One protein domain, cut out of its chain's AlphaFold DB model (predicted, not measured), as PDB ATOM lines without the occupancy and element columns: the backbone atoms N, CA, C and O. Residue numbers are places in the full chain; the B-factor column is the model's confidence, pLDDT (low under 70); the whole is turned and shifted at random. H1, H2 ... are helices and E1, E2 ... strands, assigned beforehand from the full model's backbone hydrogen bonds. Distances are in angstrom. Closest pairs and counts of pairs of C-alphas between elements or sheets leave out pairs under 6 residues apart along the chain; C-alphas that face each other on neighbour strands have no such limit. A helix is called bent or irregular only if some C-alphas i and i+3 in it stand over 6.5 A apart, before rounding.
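AT A GLANCE: This is residues 24 to 92 of the 94 residues of an uncharacterized protein of Euryarchaeota archaeon (UniProt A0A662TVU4). A twisted antiparallel sheet, E3 E2 E1 E4, has helix H1 over one face, while helix H2 leads away from it as an arm; residues 82 to 92, of which 82 to 90 belong to H2, stick out. The 69 printed residues run E1 E2 E3 H1 E4 H2, class mixed. The whole is loose, radius of gyration of the C-alphas 14.6 A, spanning 45 by 28 by 21 A.

IN THESE COORDINATES: E3 is residues 45 to 51, E2 35 to 41 (19.6 A), E1 24 to 29, from C-alpha 24 at (0.030, 27.959, -8.852), and E4 69 to 71. H1 is residues 58 to 67; H2, 75 to 90, measures 23.5 A and ends at (14.727, 46.783, -6.596).

HOW THE PARTS SIT: Hairpins E1-E2 and E2-E3 form a meander, each strand antiparallel to its neighbour before; N 26 and O 38 are 3.0 A apart, N 39 and O 47 2.8 A. E4 is antiparallel to E1 at 164 degrees, N 27 to O 70 2.8 A. H1 is on the sheet in two layers, a helix on one face; its closest C-alphas to E1 are Leu 64 and Lys 29, 5.9 A. H2 is not on the sheet and is apart from H1. Every O i to N i+4 pair is within hydrogen-bond range in H1, 10 of 12 in H2, only just irregular: C-alphas 76 and 79 are 6.9 A apart.

THE WHOLE: The farthest C-alphas, Asp 32 and Ser 91, are 46.1 A apart. The printed part has no cut and no long link. pLDDT is under 70 at residues 42 to 43 and 72 to 92.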
ATOM      1  N   ARG A  24       0.336  28.528 -10.175       73.06
ATOM      2  CA  ARG A  24       0.030  27.959  -8.852       73.06
ATOM      3  C   ARG A  24       0.610  26.552  -8.781       73.06
ATOM      4  O   ARG A  24       0.397  25.755  -9.689       73.06
ATOM      5  N   LEU A  25       1.324  26.240  -7.703       76.12
ATOM      6  CA  LEU A  25       1.913  24.922  -7.476       76.12
ATOM      7  C   LEU A  25       1.240  24.254  -6.282       76.12
ATOM      8  O   LEU A  25       1.219  24.812  -5.180       76.12
ATOM      9  N   ARG A  26       0.735  23.039  -6.484       83.31
ATOM     10  CA  ARG A  26       0.301  22.167  -5.393       83.31
ATOM     11  C   ARG A  26       0.771  20.745  -5.633       83.31
ATOM     12  O   ARG A  26       0.710  20.254  -6.753       83.31
ATOM     13  N   ASP A  27       1.221  20.105  -4.570       86.50
ATOM     14  CA  ASP A  27       1.556  18.693  -4.557       86.50
ATOM     15  C   ASP A  27       0.412  17.931  -3.881       86.50
ATOM     16  O   ASP A  27      -0.105  18.360  -2.847       86.50
ATOM     17  N   GLU A  28       0.011  16.807  -4.458       89.38
ATOM     18  CA  GLU A  28      -1.074  15.956  -3.970       89.38
ATOM     19  C   GLU A  28      -0.615  14.500  -3.907       89.38
ATOM     20  O   GLU A  28       0.159  14.042  -4.746       89.38
ATOM     21  N   LYS A  29      -1.115  13.763  -2.915       89.75
ATOM     22  CA  LYS A  29      -1.092  12.304  -2.879       89.75
ATOM     23  C   LYS A  29      -2.451  11.799  -3.361       89.75
ATOM     24  O   LYS A  29      -3.476  12.138  -2.771       89.75
ATOM     25  N   ARG A  30      -2.451  11.004  -4.426       89.19
ATOM     26  CA  ARG A  30      -3.633  10.351  -4.994       89.19
ATOM     27  C   ARG A  30      -4.035   9.128  -4.161       89.19
ATOM     28  O   ARG A  30      -3.253   8.614  -3.358       89.19
ATOM     29  N   GLU A  31      -5.267   8.663  -4.357       87.56
ATOM     30  CA  GLU A  31      -5.819   7.490  -3.659       87.56
ATOM     31  C   GLU A  31      -5.054   6.200  -3.983       87.56
ATOM     32  O   GLU A  31      -4.886   5.349  -3.115       87.56
ATOM     33  N   ASP A  32      -4.506   6.103  -5.196       88.06
ATOM     34  CA  ASP A  32      -3.628   5.012  -5.639       88.06
ATOM     35  C   ASP A  32      -2.220   5.050  -5.003       88.06
ATOM     36  O   ASP A  32      -1.384   4.184  -5.259       88.06
ATOM     37  N   GLY A  33      -1.946   6.047  -4.157       84.25
ATOM     38  CA  GLY A  33      -0.674   6.226  -3.467       84.25
ATOM     39  C   GLY A  33       0.394   6.973  -4.266       84.25
ATOM     40  O   GLY A  33       1.475   7.213  -3.721       84.25
ATOM     41  N   THR A  34       0.109   7.376  -5.506       88.31
ATOM     42  CA  THR A  34       1.024   8.195  -6.309       88.31
ATOM     43  C   THR A  34       1.054   9.637  -5.810       88.31
ATOM     44  O   THR A  34       0.114  10.135  -5.187       88.31
ATOM     45  N   PHE A  35       2.162  10.327  -6.071       87.38
ATOM     46  CA  PHE A  35       2.298  11.748  -5.774       87.38
ATOM     47  C   PHE A  35       2.322  12.514  -7.087       87.38
ATOM     48  O   PHE A  35       3.000  12.110  -8.029       87.38
ATOM     49  N   VAL A  36       1.596  13.621  -7.151       86.94
ATOM     50  CA  VAL A  36       1.519  14.467  -8.340       86.94
ATOM     51  C   VAL A  36       1.782  15.914  -7.967       86.94
ATOM     52  O   VAL A  36       1.372  16.379  -6.905       86.94
ATOM     53  N   ARG A  37       2.446  16.638  -8.860       85.44
ATOM     54  CA  ARG A  37       2.536  18.090  -8.844       85.44
ATOM     55  C   ARG A  37       1.571  18.636  -9.864       85.44
ATOM     56  O   ARG A  37       1.681  18.348 -11.052       85.44
ATOM     57  N   ILE A  38       0.662  19.465  -9.400       82.62
ATOM     58  CA  ILE A  38      -0.284  20.170 -10.237       82.62
ATOM     59  C   ILE A  38       0.199  21.602 -10.365       82.62
ATOM     60  O   ILE A  38       0.446  22.294  -9.370       82.62
ATOM     61  N   THR A  39       0.332  22.026 -11.610       79.12
ATOM     62  CA  THR A  39       0.657  23.394 -11.970       79.12
ATOM     63  C   THR A  39      -0.555  24.009 -12.642       79.12
ATOM     64  O   THR A  39      -0.999  23.514 -13.676       79.12
ATOM     65  N   ASP A  40      -1.100  25.064 -12.057       75.25
ATOM     66  CA  ASP A  40      -2.254  25.773 -12.600       75.25
ATOM     67  C   ASP A  40      -1.793  27.119 -13.153       75.25
ATOM     68  O   ASP A  40      -1.329  27.974 -12.395       75.25
ATOM     69  N   CYS A  41      -1.840  27.255 -14.476       75.06
ATOM     70  CA  CYS A  41      -1.485  28.468 -15.192       75.06
ATOM     71  C   CYS A  41      -2.763  29.187 -15.623       75.06
ATOM     72  O   CYS A  41      -3.526  28.646 -16.421       75.06
ATOM     73  N   SER A  42      -2.957  30.439 -15.211       69.06
ATOM     74  CA  SER A  42      -4.128  31.230 -15.637       69.06
ATOM     75  C   SER A  42      -4.237  31.409 -17.158       69.06
ATOM     76  O   SER A  42      -5.324  31.659 -17.667       69.06
ATOM     77  N   HIS A  43      -3.125  31.277 -17.888       68.62
ATOM     78  CA  HIS A  43      -3.075  31.430 -19.344       68.62
ATOM     79  C   HIS A  43      -3.048  30.103 -20.110       68.62
ATOM     80  O   HIS A  43      -3.409  30.072 -21.282       68.62
ATOM     81  N   CYS A  44      -2.592  29.015 -19.485       72.94
ATOM     82  CA  CYS A  44      -2.352  27.734 -20.173       72.94
ATOM     83  C   CYS A  44      -3.173  26.584 -19.602       72.94
ATOM     84  O   CYS A  44      -3.170  25.490 -20.156       72.94
ATOM     85  N   GLY A  45      -3.889  26.840 -18.513       73.06
ATOM     86  CA  GLY A  45      -4.659  25.851 -17.793       73.06
ATOM     87  C   GLY A  45      -3.804  24.990 -16.870       73.06
ATOM     88  O   GLY A  45      -2.671  25.316 -16.496       73.06
ATOM     89  N   ARG A  46      -4.407  23.876 -16.470       81.69
ATOM     90  CA  ARG A  46      -3.880  22.950 -15.475       81.69
ATOM     91  C   ARG A  46      -3.060  21.851 -16.139       81.69
ATOM     92  O   ARG A  46      -3.553  21.153 -17.020       81.69
ATOM     93  N   HIS A  47      -1.855  21.639 -15.629       79.06
ATOM     94  CA  HIS A  47      -1.009  20.496 -15.962       79.06
ATOM     95  C   HIS A  47      -0.687  19.686 -14.713       79.06
ATOM     96  O   HIS A  47      -0.570  20.232 -13.614       79.06
ATOM     97  N   GLU A  48      -0.527  18.379 -14.892       83.06
ATOM     98  CA  GLU A  48      -0.184  17.451 -13.820       83.06
ATOM     99  C   GLU A  48       1.074  16.679 -14.186       83.06
ATOM    100  O   GLU A  48       1.215  16.184 -15.304       83.06
ATOM    101  N   PHE A  49       1.977  16.570 -13.223       82.62
ATOM    102  CA  PHE A  49       3.221  15.829 -13.344       82.62
ATOM    103  C   PHE A  49       3.261  14.790 -12.242       82.62
ATOM    104  O   PHE A  49       3.167  15.134 -11.064       82.62
ATOM    105  N   GLN A  50       3.430  13.525 -12.597       83.88
ATOM    106  CA  GLN A  50       3.700  12.503 -11.599       83.88
ATOM    107  C   GLN A  50       5.090  12.733 -10.998       83.88
ATOM    108  O   GLN A  50       6.065  12.970 -11.712       83.88
ATOM    109  N   LEU A  51       5.169  12.695  -9.673       81.31
ATOM    110  CA  LEU A  51       6.396  12.878  -8.917       81.31
ATOM    111  C   LEU A  51       6.977  11.518  -8.542       81.31
ATOM    112  O   LEU A  51       6.280  10.657  -8.002       81.31
ATOM    113  N   ASP A  52       8.277  11.352  -8.768       80.88
ATOM    114  CA  ASP A  52       9.013  10.205  -8.250       80.88
ATOM    115  C   ASP A  52       9.316  10.400  -6.759       80.88
ATOM    116  O   ASP A  52      10.083  11.280  -6.368       80.88
ATOM    117  N   VAL A  53       8.733   9.539  -5.926       76.19
ATOM    118  CA  VAL A  53       8.891   9.538  -4.464       76.19
ATOM    119  C   VAL A  53      10.347   9.437  -4.036       76.19
ATOM    120  O   VAL A  53      10.709  10.009  -3.008       76.19
ATOM    121  N   GLN A  54      11.184   8.735  -4.803       76.69
ATOM    122  CA  GLN A  54      12.599   8.578  -4.467       76.69
ATOM    123  C   GLN A  54      13.382   9.883  -4.648       76.69
ATOM    124  O   GLN A  54      14.361  10.116  -3.939       76.69
ATOM    125  N   ALA A  55      12.921  10.748  -5.554       75.75
ATOM    126  CA  ALA A  55      13.495  12.063  -5.807       75.75
ATOM    127  C   ALA A  55      12.888  13.169  -4.923       75.75
ATOM    128  O   ALA A  55      13.422  14.281  -4.875       75.75
ATOM    129  N   LEU A  56      11.779  12.895  -4.226       76.12
ATOM    130  CA  LEU A  56      11.129  13.873  -3.357       76.12
ATOM    131  C   LEU A  56      11.842  14.025  -2.014       76.12
ATOM    132  O   LEU A  56      12.316  13.074  -1.393       76.12
ATOM    133  N   ASP A  57      11.826  15.257  -1.509       80.88
ATOM    134  CA  ASP A  57      12.274  15.548  -0.156       80.88
ATOM    135  C   ASP A  57      11.453  14.759   0.882       80.88
ATOM    136  O   ASP A  57      10.216  14.730   0.860       80.88
ATOM    137  N   LYS A  58      12.141  14.141   1.848       81.75
ATOM    138  CA  LYS A  58      11.505  13.289   2.866       81.75
ATOM    139  C   LYS A  58      10.488  14.054   3.718       81.75
ATOM    140  O   LYS A  58       9.500  13.462   4.161       81.75
ATOM    141  N   ALA A  59      10.705  15.344   3.978       81.44
ATOM    142  CA  ALA A  59       9.758  16.155   4.735       81.44
ATOM    143  C   ALA A  59       8.509  16.477   3.902       81.44
ATOM    144  O   ALA A  59       7.402  16.458   4.448       81.44
ATOM    145  N   LEU A  60       8.659  16.705   2.594       80.06
ATOM    146  CA  LEU A  60       7.530  16.849   1.673       80.06
ATOM    147  C   LEU A  60       6.688  15.564   1.612       80.06
ATOM    148  O   LEU A  60       5.478  15.624   1.830       80.06
ATOM    149  N   VAL A  61       7.322  14.398   1.446       84.25
ATOM    150  CA  VAL A  61       6.633  13.092   1.436       84.25
ATOM    151  C   VAL A  61       5.866  12.853   2.740       84.25
ATOM    152  O   VAL A  61       4.702  12.452   2.722       84.25
ATOM    153  N   ARG A  62       6.475  13.143   3.899       86.25
ATOM    154  CA  ARG A  62       5.797  13.035   5.204       86.25
ATOM    155  C   ARG A  62       4.578  13.952   5.304       86.25
ATOM    156  O   ARG A  62       3.542  13.531   5.816       86.25
ATOM    157  N   LYS A  63       4.683  15.194   4.823       84.94
ATOM    158  CA  LYS A  63       3.561  16.145   4.820       84.94
ATOM    159  C   LYS A  63       2.420  15.658   3.928       84.94
ATOM    160  O   LYS A  63       1.278  15.682   4.379       84.94
ATOM    161  N   LEU A  64       2.728  15.174   2.726       85.50
ATOM    162  CA  LEU A  64       1.735  14.657   1.780       85.50
ATOM    163  C   LEU A  64       1.055  13.389   2.306       85.50
ATOM    164  O   LEU A  64      -0.163  13.290   2.249       85.50
ATOM    165  N   ASN A  65       1.796  12.472   2.929       86.56
ATOM    166  CA  ASN A  65       1.198  11.306   3.584       86.56
ATOM    167  C   ASN A  65       0.261  11.676   4.743       86.56
ATOM    168  O   ASN A  65      -0.712  10.968   4.980       86.56
ATOM    169  N   LYS A  66       0.541  12.768   5.465       88.44
ATOM    170  CA  LYS A  66      -0.292  13.218   6.589       88.44
ATOM    171  C   LYS A  66      -1.521  14.015   6.148       88.44
ATOM    172  O   LYS A  66      -2.555  13.930   6.797       88.44
ATOM    173  N   LYS A  67      -1.381  14.859   5.124       85.75
ATOM    174  CA  LYS A  67      -2.390  15.866   4.753       85.75
ATOM    175  C   LYS A  67      -3.079  15.603   3.416       85.75
ATOM    176  O   LYS A  67      -4.032  16.303   3.103       85.75
ATOM    177  N   GLY A  68      -2.571  14.684   2.599       83.12
ATOM    178  CA  GLY A  68      -3.033  14.447   1.228       83.12
ATOM    179  C   GLY A  68      -2.630  15.544   0.238       83.12
ATOM    180  O   GLY A  68      -2.349  15.243  -0.913       83.12
ATOM    181  N   VAL A  69      -2.516  16.802   0.677       83.94
ATOM    182  CA  VAL A  69      -2.183  17.952  -0.174       83.94
ATOM    183  C   VAL A  69      -1.203  18.909   0.506       83.94
ATOM    184  O   VAL A  69      -1.250  19.137   1.722       83.94
ATOM    185  N   VAL A  70      -0.306  19.489  -0.286       82.31
ATOM    186  CA  VAL A  70       0.613  20.561   0.105       82.31
ATOM    187  C   VAL A  70       0.594  21.636  -0.979       82.31
ATOM    188  O   VAL A  70       1.053  21.420  -2.093       82.31
ATOM    189  N   VAL A  71       0.076  22.816  -0.645       73.56
ATOM    190  CA  VAL A  71       0.075  23.976  -1.546       73.56
ATOM    191  C   VAL A  71       1.357  24.773  -1.326       73.56
ATOM    192  O   VAL A  71       1.728  25.040  -0.183       73.56
ATOM    193  N   GLY A  72       2.039  25.156  -2.402       64.88
ATOM    194  CA  GLY A  72       3.336  25.827  -2.325       64.88
ATOM    195  C   GLY A  72       3.297  27.323  -1.989       64.88
ATOM    196  O   GLY A  72       4.359  27.926  -1.989       64.88
ATOM    197  N   THR A  73       2.136  27.941  -1.738       60.47
ATOM    198  CA  THR A  73       1.648  29.123  -2.489       60.47
ATOM    199  C   THR A  73       0.166  29.388  -2.275       60.47
ATOM    200  O   THR A  73      -0.571  29.232  -3.246       60.47
ATOM    201  N   LYS A  74      -0.318  29.693  -1.062       57.38
ATOM    202  CA  LYS A  74      -1.742  30.039  -0.900       57.38
ATOM    203  C   LYS A  74      -2.061  31.366  -1.587       57.38
ATOM    204  O   LYS A  74      -1.255  32.288  -1.558       57.38
ATOM    205  N   GLU A  75      -3.254  31.474  -2.165       54.84
ATOM    206  CA  GLU A  75      -3.703  32.676  -2.882       54.84
ATOM    207  C   GLU A  75      -3.639  33.942  -2.011       54.84
ATOM    208  O   GLU A  75      -3.197  34.992  -2.467       54.84
ATOM    209  N   GLU A  76      -3.950  33.801  -0.724       58.50
ATOM    210  CA  GLU A  76      -3.877  34.855   0.297       58.50
ATOM    211  C   GLU A  76      -2.443  35.359   0.555       58.50
ATOM    212  O   GLU A  76      -2.234  36.507   0.941       58.50
ATOM    213  N   GLU A  77      -1.438  34.510   0.329       59.22
ATOM    214  CA  GLU A  77      -0.023  34.802   0.585       59.22
ATOM    215  C   GLU A  77       0.681  35.375  -0.660       59.22
ATOM    216  O   GLU A  77       1.781  35.926  -0.555       59.22
ATOM    217  N   LEU A  78       0.045  35.312  -1.840       60.16
ATOM    218  CA  LEU A  78       0.621  35.767  -3.113       60.16
ATOM    219  C   LEU A  78       1.009  37.245  -3.091       60.16
ATOM    220  O   LEU A  78       2.075  37.595  -3.596       60.16
ATOM    221  N   SER A  79       0.190  38.107  -2.484       58.62
ATOM    222  CA  SER A  79       0.477  39.543  -2.389       58.62
ATOM    223  C   SER A  79       1.780  39.813  -1.629       58.62
ATOM    224  O   SER A  79       2.603  40.604  -2.081       58.62
ATOM    225  N   GLN A  80       2.027  39.078  -0.541       63.28
ATOM    226  CA  GLN A  80       3.246  39.216   0.264       63.28
ATOM    227  C   GLN A  80       4.475  38.632  -0.444       63.28
ATOM    228  O   GLN A  80       5.589  39.146  -0.315       63.28
ATOM    229  N   VAL A  81       4.300  37.542  -1.199       62.62
ATOM    230  CA  VAL A  81       5.383  36.956  -2.003       62.62
ATOM    231  C   VAL A  81       5.758  37.886  -3.163       62.62
ATOM    232  O   VAL A  81       6.949  38.059  -3.430       62.62
ATOM    233  N   ARG A  82       4.772  38.519  -3.813       62.84
ATOM    234  CA  ARG A  82       4.968  39.532  -4.865       62.84
ATOM    235  C   ARG A  82       5.733  40.740  -4.350       62.84
ATOM    236  O   ARG A  82       6.727  41.129  -4.954       62.84
ATOM    237  N   GLU A  83       5.308  41.284  -3.216       64.56
ATOM    238  CA  GLU A  83       5.956  42.429  -2.578       64.56
ATOM    239  C   GLU A  83       7.432  42.131  -2.273       64.56
ATOM    240  O   GLU A  83       8.321  42.833  -2.750       64.56
ATOM    241  N   LYS A  84       7.723  40.992  -1.630       64.69
ATOM    242  CA  LYS A  84       9.107  40.558  -1.360       64.69
ATOM    243  C   LYS A  84       9.931  40.308  -2.624       64.69
ATOM    244  O   LYS A  84      11.148  40.497  -2.618       64.69
ATOM    245  N   ALA A  85       9.315  39.819  -3.700       61.47
ATOM    246  CA  ALA A  85      10.005  39.616  -4.972       61.47
ATOM    247  C   ALA A  85      10.367  40.957  -5.632       61.47
ATOM    248  O   ALA A  85      11.497  41.114  -6.102       61.47
ATOM    249  N   LEU A  86       9.450  41.929  -5.601       62.72
ATOM    250  CA  LEU A  86       9.672  43.293  -6.085       62.72
ATOM    251  C   LEU A  86      10.774  44.002  -5.287       62.72
ATOM    252  O   LEU A  86      11.692  44.566  -5.883       62.72
ATOM    253  N   GLU A  87      10.762  43.894  -3.956       67.44
ATOM    254  CA  GLU A  87      11.817  44.439  -3.090       67.44
ATOM    255  C   GLU A  87      13.203  43.868  -3.431       67.44
ATOM    256  O   GLU A  87      14.193  44.601  -3.508       67.44
ATOM    257  N   ARG A  88      13.291  42.559  -3.693       61.69
ATOM    258  CA  ARG A  88      14.551  41.889  -4.062       61.69
ATOM    259  C   ARG A  88      15.078  42.304  -5.434       61.69
ATOM    260  O   ARG A  88      16.292  42.296  -5.631       61.69
ATOM    261  N   LEU A  89      14.195  42.615  -6.381       58.81
ATOM    262  CA  LEU A  89      14.575  43.104  -7.709       58.81
ATOM    263  C   LEU A  89      15.047  44.560  -7.647       58.81
ATOM    264  O   LEU A  89      16.091  44.878  -8.210       58.81
ATOM    265  N   SER A  90      14.343  45.395  -6.882       56.69
ATOM    266  CA  SER A  90      14.727  46.783  -6.596       56.69
ATOM    267  C   SER A  90      16.092  46.872  -5.896       56.69
ATOM    268  O   SER A  90      16.953  47.662  -6.277       56.69
ATOM    269  N   SER A  91      16.356  45.975  -4.942       56.22
ATOM    270  CA  SER A  91      17.618  45.945  -4.184       56.22
ATOM    271  C   SER A  91      18.837  45.491  -5.001       56.22
ATOM    272  O   SER A  91      19.963  45.690  -4.563       56.22
ATOM    273  N   LYS A  92      18.640  44.866  -6.169       52.88
ATOM    274  CA  LYS A  92      19.725  44.421  -7.066       52.88
ATOM    275  C   LYS A  92      20.120  45.463  -8.119       52.88
ATOM    276  O   LYS A  92      21.023  45.194  -8.906       52.88
TER     277      LYS A  92